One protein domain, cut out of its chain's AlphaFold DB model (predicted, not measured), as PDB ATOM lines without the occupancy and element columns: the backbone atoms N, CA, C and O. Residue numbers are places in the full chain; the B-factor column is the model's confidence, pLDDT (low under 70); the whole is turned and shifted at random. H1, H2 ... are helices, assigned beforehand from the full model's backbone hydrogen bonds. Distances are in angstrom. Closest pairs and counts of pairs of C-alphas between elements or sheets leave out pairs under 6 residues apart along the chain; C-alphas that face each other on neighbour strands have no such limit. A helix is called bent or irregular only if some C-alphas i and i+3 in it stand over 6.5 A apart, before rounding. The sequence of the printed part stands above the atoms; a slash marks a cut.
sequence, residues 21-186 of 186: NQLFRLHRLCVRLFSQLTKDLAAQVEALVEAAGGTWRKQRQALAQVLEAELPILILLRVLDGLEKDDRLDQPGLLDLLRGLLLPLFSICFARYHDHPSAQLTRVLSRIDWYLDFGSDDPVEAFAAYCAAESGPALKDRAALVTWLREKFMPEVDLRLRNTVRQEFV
ATOM      1  N   ASN A  21     -16.345 -10.376 -65.757       83.69
ATOM      2  CA  ASN A  21     -16.638  -9.916 -64.395       83.69
ATOM      3  C   ASN A  21     -17.011 -11.060 -63.444       83.69
ATOM      4  O   ASN A  21     -16.699 -10.995 -62.254       83.69
ATOM      5  N   GLN A  22     -17.645 -12.113 -63.953       84.12
ATOM      6  CA  GLN A  22     -18.003 -13.283 -63.158       84.12
ATOM      7  C   GLN A  22     -16.757 -14.118 -62.833       84.12
ATOM      8  O   GLN A  22     -16.604 -14.555 -61.695       84.12
ATOM      9  N   LEU A  23     -15.796 -14.232 -63.757       86.44
ATOM     10  CA  LEU A  23     -14.500 -14.858 -63.471       86.44
ATOM     11  C   LEU A  23     -13.718 -14.085 -62.395       86.44
ATOM     12  O   LEU A  23     -13.194 -14.685 -61.456       86.44
ATOM     13  N   PHE A  24     -13.691 -12.749 -62.468       87.25
ATOM     14  CA  PHE A  24     -13.081 -11.919 -61.420       87.25
ATOM     15  C   PHE A  24     -13.761 -12.100 -60.058       87.25
ATOM     16  O   PHE A  24     -13.078 -12.125 -59.032       87.25
ATOM     17  N   ARG A  25     -15.089 -12.254 -60.040       88.88
ATOM     18  CA  ARG A  25     -15.870 -12.543 -58.830       88.88
ATOM     19  C   ARG A  25     -15.460 -13.882 -58.207       88.88
ATOM     20  O   ARG A  25     -15.194 -13.934 -57.010       88.88
ATOM     21  N   LEU A  26     -15.325 -14.939 -59.014       90.12
ATOM     22  CA  LEU A  26     -14.884 -16.264 -58.555       90.12
ATOM     23  C   LEU A  26     -13.439 -16.252 -58.047       90.12
ATOM     24  O   LEU A  26     -13.143 -16.807 -56.991       90.12
ATOM     25  N   HIS A  27     -12.538 -15.565 -58.745       91.88
ATOM     26  CA  HIS A  27     -11.168 -15.389 -58.269       91.88
ATOM     27  C   HIS A  27     -11.137 -14.638 -56.927       91.88
ATOM     28  O   HIS A  27     -10.471 -15.063 -55.981       91.88
ATOM     29  N   ARG A  28     -11.905 -13.545 -56.802       93.81
ATOM     30  CA  ARG A  28     -12.029 -12.782 -55.552       93.81
ATOM     31  C   ARG A  28     -12.603 -13.631 -54.419       93.81
ATOM     32  O   ARG A  28     -12.104 -13.526 -53.299       93.81
ATOM     33  N   LEU A  29     -13.591 -14.481 -54.703       94.44
ATOM     34  CA  LEU A  29     -14.112 -15.459 -53.750       94.44
ATOM     35  C   LEU A  29     -12.995 -16.365 -53.233       94.44
ATOM     36  O   LEU A  29     -12.811 -16.460 -52.024       94.44
ATOM     37  N   CYS A  30     -12.228 -16.983 -54.134       96.19
ATOM     38  CA  CYS A  30     -11.158 -17.915 -53.775       96.19
ATOM     39  C   CYS A  30     -10.093 -17.241 -52.901       96.19
ATOM     40  O   CYS A  30      -9.725 -17.770 -51.853       96.19
ATOM     41  N   VAL A  31      -9.662 -16.030 -53.269       96.19
ATOM     42  CA  VAL A  31      -8.699 -15.242 -52.483       96.19
ATOM     43  C   VAL A  31      -9.256 -14.894 -51.099       96.19
ATOM     44  O   VAL A  31      -8.541 -14.998 -50.101       96.19
ATOM     45  N   ARG A  32     -10.533 -14.500 -51.011       96.44
ATOM     46  CA  ARG A  32     -11.189 -14.191 -49.732       96.44
ATOM     47  C   ARG A  32     -11.322 -15.426 -48.850       96.44
ATOM     48  O   ARG A  32     -11.027 -15.327 -47.662       96.44
ATOM     49  N   LEU A  33     -11.724 -16.564 -49.414       96.75
ATOM     50  CA  LEU A  33     -11.816 -17.835 -48.697       96.75
ATOM     51  C   LEU A  33     -10.452 -18.233 -48.141       96.75
ATOM     52  O   LEU A  33     -10.328 -18.437 -46.937       96.75
ATOM     53  N   PHE A  34      -9.425 -18.246 -48.991       96.88
ATOM     54  CA  PHE A  34      -8.058 -18.531 -48.572       96.88
ATOM     55  C   PHE A  34      -7.616 -17.607 -47.430       96.88
ATOM     56  O   PHE A  34      -7.204 -18.082 -46.375       96.88
ATOM     57  N   SER A  35      -7.767 -16.290 -47.597       95.56
ATOM     58  CA  SER A  35      -7.352 -15.314 -46.588       95.56
ATOM     59  C   SER A  35      -8.114 -15.474 -45.268       95.56
ATOM     60  O   SER A  35      -7.497 -15.513 -44.206       95.56
ATOM     61  N   GLN A  36      -9.443 -15.600 -45.301       95.75
ATOM     62  CA  GLN A  36     -10.248 -15.699 -44.079       95.75
ATOM     63  C   GLN A  36     -10.032 -17.007 -43.327       95.75
ATOM     64  O   GLN A  36     -10.148 -17.023 -42.103       95.75
ATOM     65  N   LEU A  37      -9.743 -18.095 -44.035       95.56
ATOM     66  CA  LEU A  37      -9.596 -19.409 -43.424       95.56
ATOM     67  C   LEU A  37      -8.171 -19.683 -42.943       95.56
ATOM     68  O   LEU A  37      -8.007 -20.445 -42.000       95.56
ATOM     69  N   THR A  38      -7.158 -19.029 -43.521       94.31
ATOM     70  CA  THR A  38      -5.749 -19.263 -43.155       94.31
ATOM     71  C   THR A  38      -5.122 -18.161 -42.296       94.31
ATOM     72  O   THR A  38      -4.058 -18.383 -41.723       94.31
ATOM     73  N   LYS A  39      -5.766 -16.994 -42.126       92.81
ATOM     74  CA  LYS A  39      -5.201 -15.864 -41.350       92.81
ATOM     75  C   LYS A  39      -4.814 -16.203 -39.903       92.81
ATOM     76  O   LYS A  39      -3.859 -15.629 -39.393       92.81
ATOM     77  N   ASP A  40      -5.532 -17.128 -39.262       93.44
ATOM     78  CA  ASP A  40      -5.333 -17.498 -37.853       93.44
ATOM     79  C   ASP A  40      -4.687 -18.889 -37.708       93.44
ATOM     80  O   ASP A  40      -4.742 -19.484 -36.633       93.44
ATOM     81  N   LEU A  41      -4.085 -19.425 -38.780       92.44
ATOM     82  CA  LEU A  41      -3.608 -20.812 -38.832       92.44
ATOM     83  C   LEU A  41      -2.655 -21.150 -37.676       92.44
ATOM     84  O   LEU A  41      -2.805 -22.187 -37.040       92.44
ATOM     85  N   ALA A  42      -1.714 -20.256 -37.358       92.00
ATOM     86  CA  ALA A  42      -0.772 -20.460 -36.257       92.00
ATOM     87  C   ALA A  42      -1.484 -20.586 -34.896       92.00
ATOM     88  O   ALA A  42      -1.203 -21.509 -34.136       92.00
ATOM     89  N   ALA A  43      -2.460 -19.715 -34.620       93.88
ATOM     90  CA  ALA A  43      -3.238 -19.763 -33.382       93.88
ATOM     91  C   ALA A  43      -4.117 -21.026 -33.306       93.88
ATOM     92  O   ALA A  43      -4.272 -21.621 -32.241       93.88
ATOM     93  N   GLN A  44      -4.662 -21.475 -34.440       94.00
ATOM     94  CA  GLN A  44      -5.439 -22.715 -34.520       94.00
ATOM     95  C   GLN A  44      -4.568 -23.950 -34.264       94.00
ATOM     96  O   GLN A  44      -4.983 -24.850 -33.536       94.00
ATOM     97  N   VAL A  45      -3.343 -23.977 -34.798       94.19
ATOM     98  CA  VAL A  45      -2.361 -25.033 -34.515       94.19
ATOM     99  C   VAL A  45      -2.018 -25.074 -33.027       94.19
ATOM    100  O   VAL A  45      -2.021 -26.150 -32.436       94.19
ATOM    101  N   GLU A  46      -1.767 -23.926 -32.395       92.69
ATOM    102  CA  GLU A  46      -1.488 -23.864 -30.956       92.69
ATOM    103  C   GLU A  46      -2.653 -24.417 -30.121       92.69
ATOM    104  O   GLU A  46      -2.432 -25.260 -29.247       92.69
ATOM    105  N   ALA A  47      -3.890 -24.031 -30.444       92.38
ATOM    106  CA  ALA A  47      -5.082 -24.542 -29.771       92.38
ATOM    107  C   ALA A  47      -5.256 -26.064 -29.949       92.38
ATOM    108  O   ALA A  47      -5.611 -26.766 -28.999       92.38
ATOM    109  N   LEU A  48      -4.952 -26.599 -31.135       92.25
ATOM    110  CA  LEU A  48      -4.981 -28.040 -31.408       92.25
ATOM    111  C   LEU A  48      -3.905 -28.801 -30.623       92.25
ATOM    112  O   LEU A  48      -4.183 -29.874 -30.088       92.25
ATOM    113  N   VAL A  49      -2.692 -28.251 -30.505       92.19
ATOM    114  CA  VAL A  49      -1.615 -28.838 -29.684       92.19
ATOM    115  C   VAL A  49      -2.020 -28.915 -28.211       92.19
ATOM    116  O   VAL A  49      -1.688 -29.886 -27.524       92.19
ATOM    117  N   GLU A  50      -2.727 -27.899 -27.718       89.69
ATOM    118  CA  GLU A  50      -3.265 -27.881 -26.359       89.69
ATOM    119  C   GLU A  50      -4.371 -28.914 -26.165       89.69
ATOM    120  O   GLU A  50      -4.298 -29.700 -25.217       89.69
ATOM    121  N   ALA A  51      -5.329 -28.980 -27.091       87.88
ATOM    122  CA  ALA A  51      -6.405 -29.968 -27.069       87.88
ATOM    123  C   ALA A  51      -5.879 -31.414 -27.129       87.88
ATOM    124  O   ALA A  51      -6.396 -32.294 -26.450       87.88
ATOM    125  N   ALA A  52      -4.803 -31.652 -27.881       85.56
ATOM    126  CA  ALA A  52      -4.139 -32.947 -28.021       85.56
ATOM    127  C   ALA A  52      -3.324 -33.398 -26.787       85.56
ATOM    128  O   ALA A  52      -2.752 -34.496 -26.785       85.56
ATOM    129  N   GLY A  53      -3.223 -32.561 -25.744       77.75
ATOM    130  CA  GLY A  53      -2.576 -32.911 -24.475       77.75
ATOM    131  C   GLY A  53      -1.043 -32.937 -24.515       77.75
ATOM    132  O   GLY A  53      -0.405 -33.595 -23.682       77.75
ATOM    133  N   GLY A  54      -0.410 -32.239 -25.463       67.94
ATOM    134  CA  GLY A  54       1.050 -32.147 -25.533       67.94
ATOM    135  C   GLY A  54       1.625 -31.439 -24.298       67.94
ATOM    136  O   GLY A  54       1.494 -30.223 -24.159       67.94
ATOM    137  N   THR A  55       2.289 -32.174 -23.394       67.88
ATOM    138  CA  THR A  55       2.825 -31.594 -22.139       67.88
ATOM    139  C   THR A  55       4.296 -31.187 -22.219       67.88
ATOM    140  O   THR A  55       4.729 -30.329 -21.459       67.88
ATOM    141  N   TRP A  56       5.089 -31.776 -23.122       76.69
ATOM    142  CA  TRP A  56       6.524 -31.483 -23.238       76.69
ATOM    143  C   TRP A  56       6.802 -30.543 -24.408       76.69
ATOM    144  O   TRP A  56       6.289 -30.759 -25.502       76.69
ATOM    145  N   ARG A  57       7.689 -29.554 -24.226       83.56
ATOM    146  CA  ARG A  57       8.014 -28.548 -25.260       83.56
ATOM    147  C   ARG A  57       8.418 -29.162 -26.607       83.56
ATOM    148  O   ARG A  57       7.930 -28.717 -27.637       83.56
ATOM    149  N   LYS A  58       9.257 -30.209 -26.603       83.69
ATOM    150  CA  LYS A  58       9.678 -30.913 -27.831       83.69
ATOM    151  C   LYS A  58       8.523 -31.649 -28.523       83.69
ATOM    152  O   LYS A  58       8.423 -31.593 -29.740       83.69
ATOM    153  N   GLN A  59       7.641 -32.295 -27.757       84.75
ATOM    154  CA  GLN A  59       6.456 -32.978 -28.297       84.75
ATOM    155  C   GLN A  59       5.458 -31.972 -28.871       84.75
ATOM    156  O   GLN A  59       4.982 -32.153 -29.982       84.75
ATOM    157  N   ARG A  60       5.212 -30.871 -28.152       87.50
ATOM    158  CA  ARG A  60       4.366 -29.770 -28.626       87.50
ATOM    159  C   ARG A  60       4.872 -29.208 -29.950       87.50
ATOM    160  O   ARG A  60       4.077 -29.001 -30.852       87.50
ATOM    161  N   GLN A  61       6.184 -29.010 -30.082       89.81
ATOM    162  CA  GLN A  61       6.785 -28.511 -31.318       89.81
ATOM    163  C   GLN A  61       6.668 -29.512 -32.476       89.81
ATOM    164  O   GLN A  61       6.335 -29.105 -33.582       89.81
ATOM    165  N   ALA A  62       6.913 -30.803 -32.231       88.50
ATOM    166  CA  ALA A  62       6.764 -31.838 -33.255       88.50
ATOM    167  C   ALA A  62       5.310 -31.946 -33.743       88.50
ATOM    168  O   ALA A  62       5.056 -31.914 -34.944       88.50
ATOM    169  N   LEU A  63       4.349 -31.974 -32.815       91.06
ATOM    170  CA  LEU A  63       2.927 -31.994 -33.147       91.06
ATOM    171  C   LEU A  63       2.498 -30.715 -33.881       91.06
ATOM    172  O   LEU A  63       1.781 -30.797 -34.870       91.06
ATOM    173  N   ALA A  64       2.973 -29.541 -33.448       92.69
ATOM    174  CA  ALA A  64       2.695 -28.278 -34.131       92.69
ATOM    175  C   ALA A  64       3.162 -28.304 -35.591       92.69
ATOM    176  O   ALA A  64       2.432 -27.855 -36.466       92.69
ATOM    177  N   GLN A  65       4.340 -28.869 -35.874       91.44
ATOM    178  CA  GLN A  65       4.857 -28.970 -37.241       91.44
ATOM    179  C   GLN A  65       3.969 -29.838 -38.136       91.44
ATOM    180  O   GLN A  65       3.695 -29.445 -39.270       91.44
ATOM    181  N   VAL A  66       3.505 -30.984 -37.624       92.69
ATOM    182  CA  VAL A  66       2.584 -31.874 -38.347       92.69
ATOM    183  C   VAL A  66       1.247 -31.174 -38.584       92.69
ATOM    184  O   VAL A  66       0.779 -31.110 -39.718       92.69
ATOM    185  N   LEU A  67       0.665 -30.579 -37.541       94.00
ATOM    186  CA  LEU A  67      -0.609 -29.866 -37.634       94.00
ATOM    187  C   LEU A  67      -0.530 -28.676 -38.593       94.00
ATOM    188  O   LEU A  67      -1.426 -28.485 -39.398       94.00
ATOM    189  N   GLU A  68       0.538 -27.886 -38.559       93.69
ATOM    190  CA  GLU A  68       0.686 -26.723 -39.435       93.69
ATOM    191  C   GLU A  68       0.900 -27.120 -40.904       93.69
ATOM    192  O   GLU A  68       0.529 -26.370 -41.805       93.69
ATOM    193  N   ALA A  69       1.479 -28.295 -41.162       91.50
ATOM    194  CA  ALA A  69       1.577 -28.850 -42.509       91.50
ATOM    195  C   ALA A  69       0.225 -29.377 -43.014       91.50
ATOM    196  O   ALA A  69      -0.091 -29.234 -44.192       91.50
ATOM    197  N   GLU A  70      -0.566 -29.981 -42.131       94.38
ATOM    198  CA  GLU A  70      -1.738 -30.755 -42.533       94.38
ATOM    199  C   GLU A  70      -3.056 -29.968 -42.446       94.38
ATOM    200  O   GLU A  70      -3.972 -30.181 -43.239       94.38
ATOM    201  N   LEU A  71      -3.168 -29.019 -41.515       95.69
ATOM    202  CA  LEU A  71      -4.390 -28.248 -41.280       95.69
ATOM    203  C   LEU A  71      -4.871 -27.469 -42.520       95.69
ATOM    204  O   LEU A  71      -6.078 -27.476 -42.770       95.69
ATOM    205  N   PRO A  72      -3.995 -26.864 -43.353       95.81
ATOM    206  CA  PRO A  72      -4.419 -26.262 -44.617       95.81
ATOM    207  C   PRO A  72      -5.108 -27.250 -45.565       95.81
ATOM    208  O   PRO A  72      -6.046 -26.860 -46.257       95.81
ATOM    209  N   ILE A  73      -4.687 -28.521 -45.578       95.81
ATOM    210  CA  ILE A  73      -5.310 -29.558 -46.411       95.81
ATOM    211  C   ILE A  73      -6.712 -29.873 -45.895       95.81
ATOM    212  O   ILE A  73      -7.657 -29.884 -46.679       95.81
ATOM    213  N   LEU A  74      -6.878 -30.038 -44.577       96.19
ATOM    214  CA  LEU A  74      -8.195 -30.269 -43.974       96.19
ATOM    215  C   LEU A  74      -9.164 -29.107 -44.258       96.19
ATOM    216  O   LEU A  74     -10.318 -29.336 -44.617       96.19
ATOM    217  N   ILE A  75      -8.692 -27.862 -44.135       97.06
ATOM    218  CA  ILE A  75      -9.480 -26.670 -44.479       97.06
ATOM    219  C   ILE A  75      -9.885 -26.714 -45.952       97.06
ATOM    220  O   ILE A  75     -11.056 -26.504 -46.262       97.06
ATOM    221  N   LEU A  76      -8.940 -26.976 -46.859       96.62
ATOM    222  CA  LEU A  76      -9.208 -27.026 -48.292       96.62
ATOM    223  C   LEU A  76     -10.258 -28.088 -48.632       96.62
ATOM    224  O   LEU A  76     -11.222 -27.769 -49.322       96.62
ATOM    225  N   LEU A  77     -10.120 -29.309 -48.110       95.12
ATOM    226  CA  LEU A  77     -11.104 -30.378 -48.306       95.12
ATOM    227  C   LEU A  77     -12.494 -29.943 -47.845       95.12
ATOM    228  O   LEU A  77     -13.470 -30.121 -48.572       95.12
ATOM    229  N   ARG A  78     -12.582 -29.298 -46.676       95.25
ATOM    230  CA  ARG A  78     -13.858 -28.804 -46.158       95.25
ATOM    231  C   ARG A  78     -14.452 -27.684 -47.013       95.25
ATOM    232  O   ARG A  78     -15.665 -27.636 -47.199       95.25
ATOM    233  N   VAL A  79     -13.615 -26.795 -47.544       95.62
ATOM    234  CA  VAL A  79     -14.047 -25.742 -48.474       95.62
ATOM    235  C   VAL A  79     -14.586 -26.348 -49.759       95.62
ATOM    236  O   VAL A  79     -15.655 -25.941 -50.196       95.62
ATOM    237  N   LEU A  80     -13.880 -27.311 -50.351       94.00
ATOM    238  CA  LEU A  80     -14.316 -27.964 -51.583       94.00
ATOM    239  C   LEU A  80     -15.649 -28.696 -51.382       94.00
ATOM    240  O   LEU A  80     -16.572 -28.465 -52.155       94.00
ATOM    241  N   ASP A  81     -15.779 -29.468 -50.300       93.12
ATOM    242  CA  ASP A  81     -17.027 -30.143 -49.919       93.12
ATOM    243  C   ASP A  81     -18.184 -29.152 -49.704       93.12
ATOM    244  O   ASP A  81     -19.314 -29.381 -50.132       93.12
ATOM    245  N   GLY A  82     -17.914 -28.020 -49.051       93.12
ATOM    246  CA  GLY A  82     -18.932 -27.007 -48.799       93.12
ATOM    247  C   GLY A  82     -19.341 -26.218 -50.047       93.12
ATOM    248  O   GLY A  82     -20.509 -25.859 -50.164       93.12
ATOM    249  N   LEU A  83     -18.416 -25.957 -50.979       92.62
ATOM    250  CA  LEU A  83     -18.721 -25.303 -52.258       92.62
ATOM    251  C   LEU A  83     -19.503 -26.229 -53.193       92.62
ATOM    252  O   LEU A  83     -20.397 -25.760 -53.886       92.62
ATOM    253  N   GLU A  84     -19.201 -27.527 -53.183       91.31
ATOM    254  CA  GLU A  84     -19.921 -28.547 -53.956       91.31
ATOM    255  C   GLU A  84     -21.391 -28.687 -53.534       91.31
ATOM    256  O   GLU A  84     -22.244 -29.006 -54.353       91.31
ATOM    257  N   LYS A  85     -21.700 -28.379 -52.272       91.00
ATOM    258  CA  LYS A  85     -23.061 -28.402 -51.713       91.00
ATOM    259  C   LYS A  85     -23.806 -27.068 -51.830       91.00
ATOM    260  O   LYS A  85     -24.908 -26.951 -51.298       91.00
ATOM    261  N   ASP A  86     -23.206 -26.040 -52.428       88.75
ATOM    262  CA  ASP A  86     -23.833 -24.722 -52.550       88.75
ATOM    263  C   ASP A  86     -24.581 -24.600 -53.883       88.75
ATOM    264  O   ASP A  86     -23.965 -24.420 -54.930       88.75
ATOM    265  N   ASP A  87     -25.917 -24.629 -53.838       86.12
ATOM    266  CA  ASP A  87     -26.790 -24.583 -55.025       86.12
ATOM    267  C   ASP A  87     -26.522 -23.379 -55.950       86.12
ATOM    268  O   ASP A  87     -26.815 -23.411 -57.143       86.12
ATOM    269  N   ARG A  88     -25.947 -22.284 -55.428       83.56
ATOM    270  CA  ARG A  88     -25.596 -21.104 -56.244       83.56
ATOM    271  C   ARG A  88     -24.425 -21.369 -57.191       83.56
ATOM    272  O   ARG A  88     -24.190 -20.566 -58.092       83.56
ATOM    273  N   LEU A  89     -23.677 -22.441 -56.948       82.75
ATOM    274  CA  LEU A  89     -22.500 -22.868 -57.696       82.75
ATOM    275  C   LEU A  89     -22.769 -24.125 -58.538       82.75
ATOM    276  O   LEU A  89     -21.831 -24.656 -59.132       82.75
ATOM    277  N   ASP A  90     -24.029 -24.568 -58.631       80.69
ATOM    278  CA  ASP A  90     -24.456 -25.725 -59.426       80.69
ATOM    279  C   ASP A  90     -24.497 -25.391 -60.930       80.69
ATOM    280  O   ASP A  90     -25.542 -25.270 -61.570       80.69
ATOM    281  N   GLN A  91     -23.317 -25.133 -61.495       81.12
ATOM    282  CA  GLN A  91     -23.101 -24.927 -62.923       81.12
ATOM    283  C   GLN A  91     -22.065 -25.936 -63.429       81.12
ATOM    284  O   GLN A  91     -21.028 -26.117 -62.781       81.12
ATOM    285  N   PRO A  92     -22.287 -26.572 -64.598       79.75
ATOM    286  CA  PRO A  92     -21.354 -27.548 -65.148       79.75
ATOM    287  C   PRO A  92     -19.918 -27.010 -65.224       79.75
ATOM    288  O   PRO A  92     -19.660 -25.980 -65.841       79.75
ATOM    289  N   GLY A  93     -18.981 -27.713 -64.581       80.81
ATOM    290  CA  GLY A  93     -17.550 -27.391 -64.585       80.81
ATOM    291  C   GLY A  93     -17.120 -26.217 -63.688       80.81
ATOM    292  O   GLY A  93     -15.921 -26.007 -63.501       80.81
ATOM    293  N   LEU A  94     -18.049 -25.479 -63.068       85.56
ATOM    294  CA  LEU A  94     -17.718 -24.372 -62.160       85.56
ATOM    295  C   LEU A  94     -16.943 -24.845 -60.921       85.56
ATOM    296  O   LEU A  94     -16.007 -24.177 -60.479       85.56
ATOM    297  N   LEU A  95     -17.286 -26.017 -60.383       86.19
ATOM    298  CA  LEU A  95     -16.552 -26.615 -59.265       86.19
ATOM    299  C   LEU A  95     -15.109 -26.962 -59.641       86.19
ATOM    300  O   LEU A  95     -14.207 -26.730 -58.841       86.19
ATOM    301  N   ASP A  96     -14.865 -27.440 -60.861       87.44
ATOM    302  CA  ASP A  96     -13.511 -27.746 -61.329       87.44
ATOM    303  C   ASP A  96     -12.684 -26.475 -61.534       87.44
ATOM    304  O   ASP A  96     -11.505 -26.431 -61.172       87.44
ATOM    305  N   LEU A  97     -13.315 -25.397 -62.008       89.88
ATOM    306  CA  LEU A  97     -12.693 -24.074 -62.046       89.88
ATOM    307  C   LEU A  97     -12.334 -23.584 -60.632       89.88
ATOM    308  O   LEU A  97     -11.210 -23.140 -60.403       89.88
ATOM    309  N   LEU A  98     -13.256 -23.684 -59.669       91.69
ATOM    310  CA  LEU A  98     -13.010 -23.289 -58.277       91.69
ATOM    311  C   LEU A  98     -11.895 -24.121 -57.633       91.69
ATOM    312  O   LEU A  98     -11.021 -23.554 -56.978       91.69
ATOM    313  N   ARG A  99     -11.872 -25.440 -57.865       91.38
ATOM    314  CA  ARG A  99     -10.770 -26.329 -57.459       91.38
ATOM    315  C   ARG A  99      -9.445 -25.834 -58.039       91.38
ATOM    316  O   ARG A  99      -8.495 -25.616 -57.287       91.38
ATOM    317  N   GLY A 100      -9.399 -25.561 -59.345       91.25
ATOM    318  CA  GLY A 100      -8.212 -25.048 -60.035       91.25
ATOM    319  C   GLY A 100      -7.716 -23.689 -59.525       91.25
ATOM    320  O   GLY A 100      -6.518 -23.422 -59.575       91.25
ATOM    321  N   LEU A 101      -8.605 -22.844 -58.994       93.38
ATOM    322  CA  LEU A 101      -8.254 -21.552 -58.392       93.38
ATOM    323  C   LEU A 101      -7.834 -21.668 -56.918       93.38
ATOM    324  O   LEU A 101      -6.959 -20.928 -56.471       93.38
ATOM    325  N   LEU A 102      -8.443 -22.575 -56.152       95.62
ATOM    326  CA  LEU A 102      -8.165 -22.751 -54.725       95.62
ATOM    327  C   LEU A 102      -6.872 -23.526 -54.465       95.62
ATOM    328  O   LEU A 102      -6.128 -23.163 -53.555       95.62
ATOM    329  N   LEU A 103      -6.578 -24.560 -55.259       94.62
ATOM    330  CA  LEU A 103      -5.396 -25.405 -55.062       94.62
ATOM    331  C   LEU A 103      -4.080 -24.598 -55.049       94.62
ATOM    332  O   LEU A 103      -3.310 -24.753 -54.097       94.62
ATOM    333  N   PRO A 104      -3.821 -23.680 -56.006       93.12
ATOM    334  CA  PRO A 104      -2.621 -22.845 -55.975       93.12
ATOM    335  C   PRO A 104      -2.596 -21.846 -54.813       93.12
ATOM    336  O   PRO A 104      -1.523 -21.471 -54.354       93.12
ATOM    337  N   LEU A 105      -3.752 -21.396 -54.313       95.06
ATOM    338  CA  LEU A 105      -3.787 -20.510 -53.146       95.06
ATOM    339  C   LEU A 105      -3.348 -21.262 -51.890       95.06
ATOM    340  O   LEU A 105      -2.486 -20.790 -51.155       95.06
ATOM    341  N   PHE A 106      -3.876 -22.468 -51.675       94.62
ATOM    342  CA  PHE A 106      -3.493 -23.296 -50.531       94.62
ATOM    343  C   PHE A 106      -2.059 -23.827 -50.626       94.62
ATOM    344  O   PHE A 106      -1.434 -24.050 -49.589       94.62
ATOM    345  N   SER A 107      -1.478 -23.943 -51.827       93.50
ATOM    346  CA  SER A 107      -0.058 -24.295 -51.961       93.50
ATOM    347  C   SER A 107       0.874 -23.243 -51.340       93.50
ATOM    348  O   SER A 107       1.960 -23.589 -50.881       93.50
ATOM    349  N   ILE A 108       0.440 -21.979 -51.226       91.94
ATOM    350  CA  ILE A 108       1.216 -20.894 -50.596       91.94
ATOM    351  C   ILE A 108       1.500 -21.184 -49.112       91.94
ATOM    352  O   ILE A 108       2.552 -20.791 -48.607       91.94
ATOM    353  N   CYS A 109       0.636 -21.936 -48.415       90.44
ATOM    354  CA  CYS A 109       0.886 -22.367 -47.030       90.44
ATOM    355  C   CYS A 109       2.172 -23.206 -46.888       90.44
ATOM    356  O   CYS A 109       2.739 -23.312 -45.800       90.44
ATOM    357  N   PHE A 110       2.668 -23.764 -47.994       86.75
ATOM    358  CA  PHE A 110       3.864 -24.597 -48.055       86.75
ATOM    359  C   PHE A 110       5.105 -23.827 -48.541       86.75
ATOM    360  O   PHE A 110       6.178 -24.411 -48.673       86.75
ATOM    361  N   ALA A 111       5.022 -22.506 -48.745       80.81
ATOM    362  CA  ALA A 111       6.155 -21.699 -49.215       80.81
ATOM    363  C   ALA A 111       7.381 -21.753 -48.284       80.81
ATOM    364  O   ALA A 111       8.526 -21.670 -48.731       80.81
ATOM    365  N   ARG A 112       7.151 -21.962 -46.983       77.75
ATOM    366  CA  ARG A 112       8.195 -22.118 -45.958       77.75
ATOM    367  C   ARG A 112       9.107 -23.333 -46.153       77.75
ATOM    368  O   ARG A 112      10.170 -23.383 -45.548       77.75
ATOM    369  N   TYR A 113       8.710 -24.301 -46.980       73.12
ATOM    370  CA  TYR A 113       9.535 -25.470 -47.288       73.12
ATOM    371  C   TYR A 113      10.588 -25.187 -48.372       73.12
ATOM    372  O   TYR A 113      11.318 -26.094 -48.745       73.12
ATOM    373  N   HIS A 114      10.699 -23.938 -48.855       69.81
ATOM    374  CA  HIS A 114      11.633 -23.510 -49.909       69.81
ATOM    375  C   HIS A 114      11.517 -24.307 -51.223       69.81
ATOM    376  O   HIS A 114      12.408 -24.264 -52.072       69.81
ATOM    377  N   ASP A 115      10.389 -24.988 -51.409       75.75
ATOM    378  CA  ASP A 115      10.049 -25.739 -52.608       75.75
ATOM    379  C   ASP A 115       9.672 -24.779 -53.752       75.75
ATOM    380  O   ASP A 115       9.073 -23.721 -53.531       75.75
ATOM    381  N   HIS A 116       9.965 -25.161 -54.999       83.75
ATOM    382  CA  HIS A 116       9.440 -24.470 -56.184       83.75
ATOM    383  C   HIS A 116       7.890 -24.480 -56.158       83.75
ATOM    384  O   HIS A 116       7.320 -25.479 -55.715       83.75
ATOM    385  N   PRO A 117       7.174 -23.449 -56.659       81.50
ATOM    386  CA  PRO A 117       5.705 -23.396 -56.595       81.50
ATOM    387  C   PRO A 117       4.992 -24.649 -57.129       81.50
ATOM    388  O   PRO A 117       4.002 -25.095 -56.556       81.50
ATOM    389  N   SER A 118       5.528 -25.271 -58.182       84.62
ATOM    390  CA  SER A 118       4.993 -26.537 -58.702       84.62
ATOM    391  C   SER A 118       5.101 -27.688 -57.699       84.62
ATOM    392  O   SER A 118       4.160 -28.457 -57.572       84.62
ATOM    393  N   ALA A 119       6.200 -27.788 -56.948       86.12
ATOM    394  CA  ALA A 119       6.377 -28.818 -55.925       86.12
ATOM    395  C   ALA A 119       5.440 -28.599 -54.723       86.12
ATOM    396  O   ALA A 119       4.927 -29.567 -54.161       86.12
ATOM    397  N   GLN A 120       5.144 -27.341 -54.376       89.00
ATOM    398  CA  GLN A 120       4.138 -27.011 -53.359       89.00
ATOM    399  C   GLN A 120       2.742 -27.480 -53.789       89.00
ATOM    400  O   GLN A 120       2.023 -28.085 -52.997       89.00
ATOM    401  N   LEU A 121       2.369 -27.241 -55.050       90.62
ATOM    402  CA  LEU A 121       1.095 -27.706 -55.596       90.62
ATOM    403  C   LEU A 121       1.033 -29.237 -55.669       90.62
ATOM    404  O   LEU A 121       0.036 -29.816 -55.247       90.62
ATOM    405  N   THR A 122       2.099 -29.900 -56.132       90.31
ATOM    406  CA  THR A 122       2.185 -31.369 -56.135       90.31
ATOM    407  C   THR A 122       1.960 -31.932 -54.737       90.31
ATOM    408  O   THR A 122       1.210 -32.889 -54.584       90.31
ATOM    409  N   ARG A 123       2.543 -31.314 -53.702       89.56
ATOM    410  CA  ARG A 123       2.324 -31.726 -52.312       89.56
ATOM    411  C   ARG A 123       0.850 -31.640 -51.921       89.56
ATOM    412  O   ARG A 123       0.340 -32.592 -51.343       89.56
ATOM    413  N   VAL A 124       0.174 -30.534 -52.235       92.06
ATOM    414  CA  VAL A 124      -1.265 -30.378 -51.953       92.06
ATOM    415  C   VAL A 124      -2.071 -31.476 -52.644       92.06
ATOM    416  O   VAL A 124      -2.864 -32.143 -51.985       92.06
ATOM    417  N   LEU A 125      -1.829 -31.702 -53.937       93.06
ATOM    418  CA  LEU A 125      -2.525 -32.726 -54.721       93.06
ATOM    419  C   LEU A 125      -2.309 -34.128 -54.143       93.06
ATOM    420  O   LEU A 125      -3.277 -34.800 -53.816       93.06
ATOM    421  N   SER A 126      -1.058 -34.522 -53.889       91.62
ATOM    422  CA  SER A 126      -0.754 -35.838 -53.314       91.62
ATOM    423  C   SER A 126      -1.363 -36.041 -51.926       91.62
ATOM    424  O   SER A 126      -1.679 -37.169 -51.552       91.62
ATOM    425  N   ARG A 127      -1.522 -34.972 -51.132       92.25
ATOM    426  CA  ARG A 127      -2.231 -35.068 -49.851       92.25
ATOM    427  C   ARG A 127      -3.730 -35.246 -50.054       92.25
ATOM    428  O   ARG A 127      -4.304 -36.076 -49.366       92.25
ATOM    429  N   ILE A 128      -4.351 -34.523 -50.985       91.88
ATOM    430  CA  ILE A 128      -5.773 -34.709 -51.312       91.88
ATOM    431  C   ILE A 128      -6.030 -36.138 -51.788       91.88
ATOM    432  O   ILE A 128      -6.928 -36.779 -51.251       91.88
ATOM    433  N   ASP A 129      -5.208 -36.655 -52.705       91.06
ATOM    434  CA  ASP A 129      -5.305 -38.037 -53.190       91.06
ATOM    435  C   ASP A 129      -5.253 -39.026 -52.020       91.06
ATOM    436  O   ASP A 129      -6.100 -39.907 -51.902       91.06
ATOM    437  N   TRP A 130      -4.334 -38.811 -51.072       92.69
ATOM    438  CA  TRP A 130      -4.258 -39.633 -49.868       92.69
ATOM    439  C   TRP A 130      -5.550 -39.608 -49.041       92.69
ATOM    440  O   TRP A 130      -5.954 -40.658 -48.556       92.69
ATOM    441  N   TYR A 131      -6.214 -38.456 -48.870       91.06
ATOM    442  CA  TYR A 131      -7.492 -38.393 -48.139       91.06
ATOM    443  C   TYR A 131      -8.614 -39.132 -48.861       91.06
ATOM    444  O   TYR A 131      -9.424 -39.779 -48.201       91.06
ATOM    445  N   LEU A 132      -8.657 -39.036 -50.190       86.38
ATOM    446  CA  LEU A 132      -9.644 -39.739 -51.007       86.38
ATOM    447  C   LEU A 132      -9.429 -41.261 -50.949       86.38
ATOM    448  O   LEU A 132     -10.397 -42.012 -50.853       86.38
ATOM    449  N   ASP A 133      -8.170 -41.705 -50.914       87.25
ATOM    450  CA  ASP A 133      -7.794 -43.124 -50.882       87.25
ATOM    451  C   ASP A 133      -7.748 -43.732 -49.467       87.25
ATOM    452  O   ASP A 133      -7.714 -44.955 -49.319       87.25
ATOM    453  N   PHE A 134      -7.747 -42.915 -48.405       81.25
ATOM    454  CA  PHE A 134      -7.601 -43.383 -47.018       81.25
ATOM    455  C   PHE A 134      -8.737 -44.321 -46.568       81.25
ATOM    456  O   PHE A 134      -8.574 -45.078 -45.609       81.25
ATOM    457  N   GLY A 135      -9.883 -44.296 -47.254       67.56
ATOM    458  CA  GLY A 135     -11.009 -45.199 -46.998       67.56
ATOM    459  C   GLY A 135     -11.863 -44.820 -45.784       67.56
ATOM    460  O   GLY A 135     -12.616 -45.654 -45.285       67.56
ATOM    461  N   SER A 136     -11.747 -43.581 -45.291       73.88
ATOM    462  CA  SER A 136     -12.665 -43.005 -44.305       73.88
ATOM    463  C   SER A 136     -13.522 -41.934 -44.964       73.88
ATOM    464  O   SER A 136     -12.986 -40.997 -45.547       73.88
ATOM    465  N   ASP A 137     -14.840 -42.028 -44.788       77.50
ATOM    466  CA  ASP A 137     -15.783 -41.001 -45.249       77.50
ATOM    467  C   ASP A 137     -15.692 -39.693 -44.430       77.50
ATOM    468  O   ASP A 137     -16.354 -38.710 -44.762       77.50
ATOM    469  N   ASP A 138     -14.897 -39.659 -43.348       88.81
ATOM    470  CA  ASP A 138     -14.728 -38.487 -42.483       88.81
ATOM    471  C   ASP A 138     -13.287 -37.931 -42.541       88.81
ATOM    472  O   ASP A 138     -12.377 -38.465 -41.890       88.81
ATOM    473  N   PRO A 139     -13.068 -36.801 -43.246       90.44
ATOM    474  CA  PRO A 139     -11.776 -36.121 -43.304       90.44
ATOM    475  C   PRO A 139     -11.191 -35.750 -41.934       90.44
ATOM    476  O   PRO A 139      -9.971 -35.691 -41.794       90.44
ATOM    477  N   VAL A 140     -12.020 -35.527 -40.904       94.00
ATOM    478  CA  VAL A 140     -11.539 -35.220 -39.546       94.00
ATOM    479  C   VAL A 140     -10.885 -36.444 -38.908       94.00
ATOM    480  O   VAL A 140      -9.846 -36.326 -38.255       94.00
ATOM    481  N   GLU A 141     -11.459 -37.631 -39.111       92.69
ATOM    482  CA  GLU A 141     -10.877 -38.883 -38.619       92.69
ATOM    483  C   GLU A 141      -9.598 -39.235 -39.373       92.69
ATOM    484  O   GLU A 141      -8.607 -39.613 -38.744       92.69
ATOM    485  N   ALA A 142      -9.596 -39.061 -40.698       93.06
ATOM    486  CA  ALA A 142      -8.410 -39.249 -41.529       93.06
ATOM    487  C   ALA A 142      -7.274 -38.301 -41.111       93.06
ATOM    488  O   ALA A 142      -6.137 -38.736 -40.921       93.06
ATOM    489  N   PHE A 143      -7.593 -37.030 -40.856       94.19
ATOM    490  CA  PHE A 143      -6.646 -36.036 -40.355       94.19
ATOM    491  C   PHE A 143      -6.060 -36.437 -39.000       94.19
ATOM    492  O   PHE A 143      -4.843 -36.414 -38.803       94.19
ATOM    493  N   ALA A 144      -6.910 -36.834 -38.053       92.38
ATOM    494  CA  ALA A 144      -6.463 -37.222 -36.722       92.38
ATOM    495  C   ALA A 144      -5.626 -38.514 -36.750       92.38
ATOM    496  O   ALA A 144      -4.654 -38.633 -36.002       92.38
ATOM    497  N   ALA A 145      -5.966 -39.463 -37.629       90.62
ATOM    498  CA  ALA A 145      -5.176 -40.666 -37.871       90.62
ATOM    499  C   ALA A 145      -3.805 -40.342 -38.481       90.62
ATOM    500  O   ALA A 145      -2.796 -40.864 -38.006       90.62
ATOM    501  N   TYR A 146      -3.755 -39.445 -39.468       92.19
ATOM    502  CA  TYR A 146      -2.502 -38.974 -40.054       92.19
ATOM    503  C   TYR A 146      -1.616 -38.297 -39.004       92.19
ATOM    504  O   TYR A 146      -0.455 -38.664 -38.830       92.19
ATOM    505  N   CYS A 147      -2.187 -37.377 -38.219       91.19
ATOM    506  CA  CYS A 147      -1.464 -36.713 -37.140       91.19
ATOM    507  C   CYS A 147      -0.919 -37.717 -36.117       91.19
ATOM    508  O   CYS A 147       0.194 -37.535 -35.631       91.19
ATOM    509  N   ALA A 148      -1.671 -38.776 -35.800       89.81
ATOM    510  CA  ALA A 148      -1.225 -39.835 -34.898       89.81
ATOM    511  C   ALA A 148      -0.035 -40.622 -35.461       89.81
ATOM    512  O   ALA A 148       0.919 -40.889 -34.729       89.81
ATOM    513  N   ALA A 149      -0.082 -40.969 -36.749       90.69
ATOM    514  CA  ALA A 149       0.982 -41.705 -37.423       90.69
ATOM    515  C   ALA A 149       2.284 -40.889 -37.489       90.69
ATOM    516  O   ALA A 149       3.340 -41.391 -37.110       90.69
ATOM    517  N   GLU A 150       2.194 -39.618 -37.883       90.81
ATOM    518  CA  GLU A 150       3.361 -38.746 -38.070       90.81
ATOM    519  C   GLU A 150       3.922 -38.193 -36.752       90.81
ATOM    520  O   GLU A 150       5.131 -38.024 -36.594       90.81
ATOM    521  N   SER A 151       3.059 -37.912 -35.771       86.06
ATOM    522  CA  SER A 151       3.481 -37.309 -34.495       86.06
ATOM    523  C   SER A 151       3.897 -38.351 -33.450       86.06
ATOM    524  O   SER A 151       4.504 -37.998 -32.433       86.06
ATOM    525  N   GLY A 152       3.562 -39.630 -33.659       84.31
ATOM    526  CA  GLY A 152       3.840 -40.727 -32.734       84.31
ATOM    527  C   GLY A 152       3.444 -40.384 -31.287       84.31
ATOM    528  O   GLY A 152       2.310 -39.971 -31.042       84.31
ATOM    529  N   PRO A 153       4.362 -40.475 -30.304       82.75
ATOM    530  CA  PRO A 153       4.049 -40.215 -28.896       82.75
ATOM    531  C   PRO A 153       3.766 -38.736 -28.574       82.75
ATOM    532  O   PRO A 153       3.457 -38.415 -27.425       82.75
ATOM    533  N   ALA A 154       3.925 -37.817 -29.534       83.44
ATOM    534  CA  ALA A 154       3.595 -36.410 -29.330       83.44
ATOM    535  C   ALA A 154       2.079 -36.148 -29.352       83.44
ATOM    536  O   ALA A 154       1.637 -35.206 -28.692       83.44
ATOM    537  N   LEU A 155       1.291 -36.991 -30.034       86.88
ATOM    538  CA  LEU A 155      -0.169 -36.984 -29.936       86.88
ATOM    539  C   LEU A 155      -0.600 -37.930 -28.812       86.88
ATOM    540  O   LEU A 155      -0.549 -39.148 -28.962       86.88
ATOM    541  N   LYS A 156      -1.027 -37.375 -27.675       85.44
ATOM    542  CA  LYS A 156      -1.439 -38.193 -26.525       85.44
ATOM    543  C   LYS A 156      -2.895 -38.606 -26.581       85.44
ATOM    544  O   LYS A 156      -3.224 -39.720 -26.190       85.44
ATOM    545  N   ASP A 157      -3.744 -37.692 -27.033       88.88
ATOM    546  CA  ASP A 157      -5.181 -37.896 -27.057       88.88
ATOM    547  C   ASP A 157      -5.749 -37.550 -28.435       88.88
ATOM    548  O   ASP A 157      -6.049 -36.398 -28.758       88.88
ATOM    549  N   ARG A 158      -5.883 -38.587 -29.269       90.88
ATOM    550  CA  ARG A 158      -6.535 -38.477 -30.577       90.88
ATOM    551  C   ARG A 158      -8.019 -38.133 -30.429       90.88
ATOM    552  O   ARG A 158      -8.543 -37.389 -31.251       90.88
ATOM    553  N   ALA A 159      -8.699 -38.657 -29.411       91.75
ATOM    554  CA  ALA A 159     -10.130 -38.436 -29.234       91.75
ATOM    555  C   ALA A 159     -10.422 -36.979 -28.849       91.75
ATOM    556  O   ALA A 159     -11.348 -36.375 -29.393       91.75
ATOM    557  N   ALA A 160      -9.597 -36.382 -27.986       91.25
ATOM    558  CA  ALA A 160      -9.678 -34.960 -27.658       91.25
ATOM    559  C   ALA A 160      -9.410 -34.074 -28.883       91.25
ATOM    560  O   ALA A 160     -10.143 -33.109 -29.106       91.25
ATOM    561  N   LEU A 161      -8.428 -34.435 -29.722       92.12
ATOM    562  CA  LEU A 161      -8.159 -33.741 -30.984       92.12
ATOM    563  C   LEU A 161      -9.384 -33.770 -31.915       92.12
ATOM    564  O   LEU A 161      -9.824 -32.721 -32.383       92.12
ATOM    565  N   VAL A 162      -9.967 -34.951 -32.142       94.75
ATOM    566  CA  VAL A 162     -11.180 -35.117 -32.966       94.75
ATOM    567  C   VAL A 162     -12.352 -34.320 -32.393       94.75
ATOM    568  O   VAL A 162     -13.053 -33.633 -33.134       94.75
ATOM    569  N   THR A 163     -12.555 -34.376 -31.076       95.19
ATOM    570  CA  THR A 163     -13.636 -33.651 -30.395       95.19
ATOM    571  C   THR A 163     -13.492 -32.148 -30.609       95.19
ATOM    572  O   THR A 163     -14.437 -31.492 -31.042       95.19
ATOM    573  N   TRP A 164     -12.293 -31.601 -30.406       94.38
ATOM    574  CA  TRP A 164     -12.042 -30.178 -30.620       94.38
ATOM    575  C   TRP A 164     -12.248 -29.771 -32.084       94.38
ATOM    576  O   TRP A 164     -12.875 -28.744 -32.361       94.38
ATOM    577  N   LEU A 165     -11.787 -30.597 -33.032       95.81
ATOM    578  CA  LEU A 165     -11.995 -30.360 -34.460       95.81
ATOM    579  C   LEU A 165     -13.487 -30.286 -34.807       95.81
ATOM    580  O   LEU A 165     -13.907 -29.352 -35.489       95.81
ATOM    581  N   ARG A 166     -14.299 -31.224 -34.309       95.62
ATOM    582  CA  ARG A 166     -15.740 -31.283 -34.597       95.62
ATOM    583  C   ARG A 166     -16.548 -30.202 -33.885       95.62
ATOM    584  O   ARG A 166     -17.482 -29.664 -34.468       95.62
ATOM    585  N   GLU A 167     -16.215 -29.881 -32.640       95.81
ATOM    586  CA  GLU A 167     -17.027 -28.975 -31.819       95.81
ATOM    587  C   GLU A 167     -16.644 -27.501 -31.958       95.81
ATOM    588  O   GLU A 167     -17.463 -26.622 -31.675       95.81
ATOM    589  N   LYS A 168     -15.398 -27.208 -32.347       94.38
ATOM    590  CA  LYS A 168     -14.873 -25.836 -32.406       94.38
ATOM    591  C   LYS A 168     -14.450 -25.456 -33.813       94.38
ATOM    592  O   LYS A 168     -14.986 -24.505 -34.375       94.38
ATOM    593  N   PHE A 169     -13.525 -26.214 -34.386       94.94
ATOM    594  CA  PHE A 169     -12.833 -25.804 -35.605       94.94
ATOM    595  C   PHE A 169     -13.688 -25.911 -36.868       94.94
ATOM    596  O   PHE A 169     -13.854 -24.925 -37.582       94.94
ATOM    597  N   MET A 170     -14.265 -27.083 -37.140       95.75
ATOM    598  CA  MET A 170     -15.094 -27.310 -38.328       95.75
ATOM    599  C   MET A 170     -16.315 -26.374 -38.373       95.75
ATOM    600  O   MET A 170     -16.517 -25.739 -39.408       95.75
ATOM    601  N   PRO A 171     -17.073 -26.164 -37.274       96.00
ATOM    602  CA  PRO A 171     -18.165 -25.190 -37.264       96.00
ATOM    603  C   PRO A 171     -17.714 -23.757 -37.573       96.00
ATOM    604  O   PRO A 171     -18.446 -22.996 -38.211       96.00
ATOM    605  N   GLU A 172     -16.515 -23.372 -37.133       95.69
ATOM    606  CA  GLU A 172     -15.948 -22.060 -37.430       95.69
ATOM    607  C   GLU A 172     -15.560 -21.926 -38.909       95.69
ATOM    608  O   GLU A 172     -15.893 -20.916 -39.539       95.69
ATOM    609  N   VAL A 173     -14.910 -22.945 -39.480       96.25
ATOM    610  CA  VAL A 173     -14.595 -23.017 -40.916       96.25
ATOM    611  C   VAL A 173     -15.879 -22.901 -41.742       96.25
ATOM    612  O   VAL A 173     -15.954 -22.057 -42.635       96.25
ATOM    613  N   ASP A 174     -16.926 -23.645 -41.381       96.19
ATOM    614  CA  ASP A 174     -18.229 -23.616 -42.056       96.19
ATOM    615  C   ASP A 174     -18.904 -22.246 -41.971       96.19
ATOM    616  O   ASP A 174     -19.526 -21.769 -42.925       96.19
ATOM    617  N   LEU A 175     -18.808 -21.579 -40.819       95.88
ATOM    618  CA  LEU A 175     -19.340 -20.233 -40.645       95.88
ATOM    619  C   LEU A 175     -18.591 -19.222 -41.523       95.88
ATOM    620  O   LEU A 175     -19.226 -18.402 -42.192       95.88
ATOM    621  N   ARG A 176     -17.254 -19.279 -41.543       96.19
ATOM    622  CA  ARG A 176     -16.406 -18.404 -42.368       96.19
ATOM    623  C   ARG A 176     -16.649 -18.644 -43.862       96.19
ATOM    624  O   ARG A 176     -16.810 -17.668 -44.597       96.19
ATOM    625  N   LEU A 177     -16.762 -19.903 -44.292       96.06
ATOM    626  CA  LEU A 177     -17.113 -20.290 -45.661       96.06
ATOM    627  C   LEU A 177     -18.463 -19.688 -46.067       96.06
ATOM    628  O   LEU A 177     -18.520 -18.875 -46.991       96.06
ATOM    629  N   ARG A 178     -19.535 -19.996 -45.323       94.44
ATOM    630  CA  ARG A 178     -20.891 -19.500 -45.622       94.44
ATOM    631  C   ARG A 178     -20.958 -17.978 -45.674       94.44
ATOM    632  O   ARG A 178     -21.580 -17.420 -46.576       94.44
ATOM    633  N   ASN A 179     -20.309 -17.295 -44.729       94.75
ATOM    634  CA  ASN A 179     -20.275 -15.835 -44.703       94.75
ATOM    635  C   ASN A 179     -19.549 -15.253 -45.916       94.75
ATOM    636  O   ASN A 179     -20.029 -14.274 -46.484       94.75
ATOM    637  N   THR A 180     -18.436 -15.859 -46.325       94.44
ATOM    638  CA  THR A 180     -17.643 -15.391 -47.467       94.44
ATOM    639  C   THR A 180     -18.402 -15.587 -48.776       94.44
ATOM    640  O   THR A 180     -18.512 -14.647 -49.561       94.44
ATOM    641  N   VAL A 181     -19.013 -16.759 -48.980       92.31
ATOM    642  CA  VAL A 181     -19.852 -17.014 -50.162       92.31
ATOM    643  C   VAL A 181     -21.048 -16.058 -50.178       92.31
ATOM    644  O   VAL A 181     -21.324 -15.428 -51.193       92.31
ATOM    645  N   ARG A 182     -21.727 -15.854 -49.039       90.88
ATOM    646  CA  ARG A 182     -22.834 -14.891 -48.942       90.88
ATOM    647  C   ARG A 182     -22.403 -13.469 -49.305       90.88
ATOM    648  O   ARG A 182     -23.111 -12.814 -50.046       90.88
ATOM    649  N   GLN A 183     -21.268 -12.986 -48.812       89.38
ATOM    650  CA  GLN A 183     -20.781 -11.640 -49.144       89.38
ATOM    651  C   GLN A 183     -20.431 -11.471 -50.622       89.38
ATOM    652  O   GLN A 183     -20.452 -10.352 -51.127       89.38
ATOM    653  N   GLU A 184     -20.062 -12.556 -51.297       86.69
ATOM    654  CA  GLU A 184     -19.736 -12.504 -52.711       86.69
ATOM    655  C   GLU A 184     -20.983 -12.591 -53.591       86.69
ATOM    656  O   GLU A 184     -20.995 -11.947 -54.635       86.69
ATOM    657  N   PHE A 185     -22.010 -13.351 -53.183       80.69
ATOM    658  CA  PHE A 185     -23.217 -13.656 -53.969       80.69
ATOM    659  C   PHE A 185     -24.507 -12.918 -53.564       80.69
ATOM    660  O   PHE A 185     -25.548 -13.179 -54.163       80.69
ATOM    661  N   VAL A 186     -24.443 -12.003 -52.590       65.06
ATOM    662  CA  VAL A 186     -25.527 -11.066 -52.220       65.06
ATOM    663  C   VAL A 186     -25.364  -9.730 -52.935       65.06
ATOM    664  O   VAL A 186     -24.202  -9.320 -53.155       65.06
TER     665      VAL A 186
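What this domain is: This is residues 21 to 186 of the 186 residues of an uncharacterized protein of Desulfarculus baarsii (strain ATCC 33931 / DSM 2075 / LMG 7858 / VKM B-1802 / 2st14) (UniProt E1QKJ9). A long bent helix, H3, runs through the body: its second arm H3b makes the core, with H4, H5, H6 and H7b packed on it, and its first arm H3a lies toward one end, where it packs on both H2 and H6, the three making a triangle. H1 and H2 follow each other end to end, and the bent H7 runs back along them, packing on H2 with H7a and on H1 with H7b. The 166 printed residues hold seven named helices, H1 to H7 in chain order, and no named strand; the class is all helix. The whole is compact, with a radius of gyration of the C-alphas of 16.1 A, and spans 52 by 35 by 30 A.

Where its parts are: H3, residues 57 to 84, was assigned as one helix by its hydrogen bonds but is bent, with C-alphas 69 and 72 6.9 A apart; its arms are H3a, residues 57 to 69, 18.4 A, and H3b, residues 72 to 84, 18.2 A. H7, residues 158 to 185, also assigned as one helix by its hydrogen bonds, is bent, with C-alphas 167 and 170 7.0 A apart, into H7a, residues 158 to 167, and H7b, residues 170 to 185, 22.3 A, ending with C-alpha 185 at (-23.217, -13.656, -53.969). H1, residues 21 to 38, 25.6 A, begins with C-alpha 21 at (-16.638, -9.916, -64.395), and H2 is residues 41 to 51. H4, residues 94 to 113, 31.1 A, is irregular, with C-alphas 109 and 112 7.4 A apart. H5 is residues 117 to 133, 24.6 A. H6, residues 139 to 154, is irregular, with C-alphas 150 and 153 9.3 A apart, and has a kink of 51 degrees near residue 148.

How they stand to each other: H3 is the hub, touching five other helices. H3b and H4 form a hairpin at 9 degrees, closest at the C-alphas of Glu 84 and Leu 95, 6.6 A; with H1 they make an up and down bundle, each running against the one before. H3b touches H7b at 52 degrees, C-alphas of Val 79 and Leu 177 closest at 6.9 A. H3a touches H6, residues 147 to 154 alone, with the C-alphas of Gln 59 and Ala 154 closest at 4.6 A. H7b touches H1 at a shallow tilt of 24 degrees, opposite ways, closest at the C-alphas of Leu 33 and Thr 180, 6.4 A. H1 and H5 are apart. Every O i to N i+4 pair is within hydrogen-bond range in H1, H2, H3a, H3b, H5, H7a and H7b, against 8 of 16 in H4 and 10 of 12 in H6.

The domain as a whole: The C-alphas of Asn 21 and Trp 56 are the two farthest apart, 51.9 A. The printed part has no cut and no long link. Its mean pLDDT is 89.7; residues 54 to 55, 114, 135 and 186 are under 70.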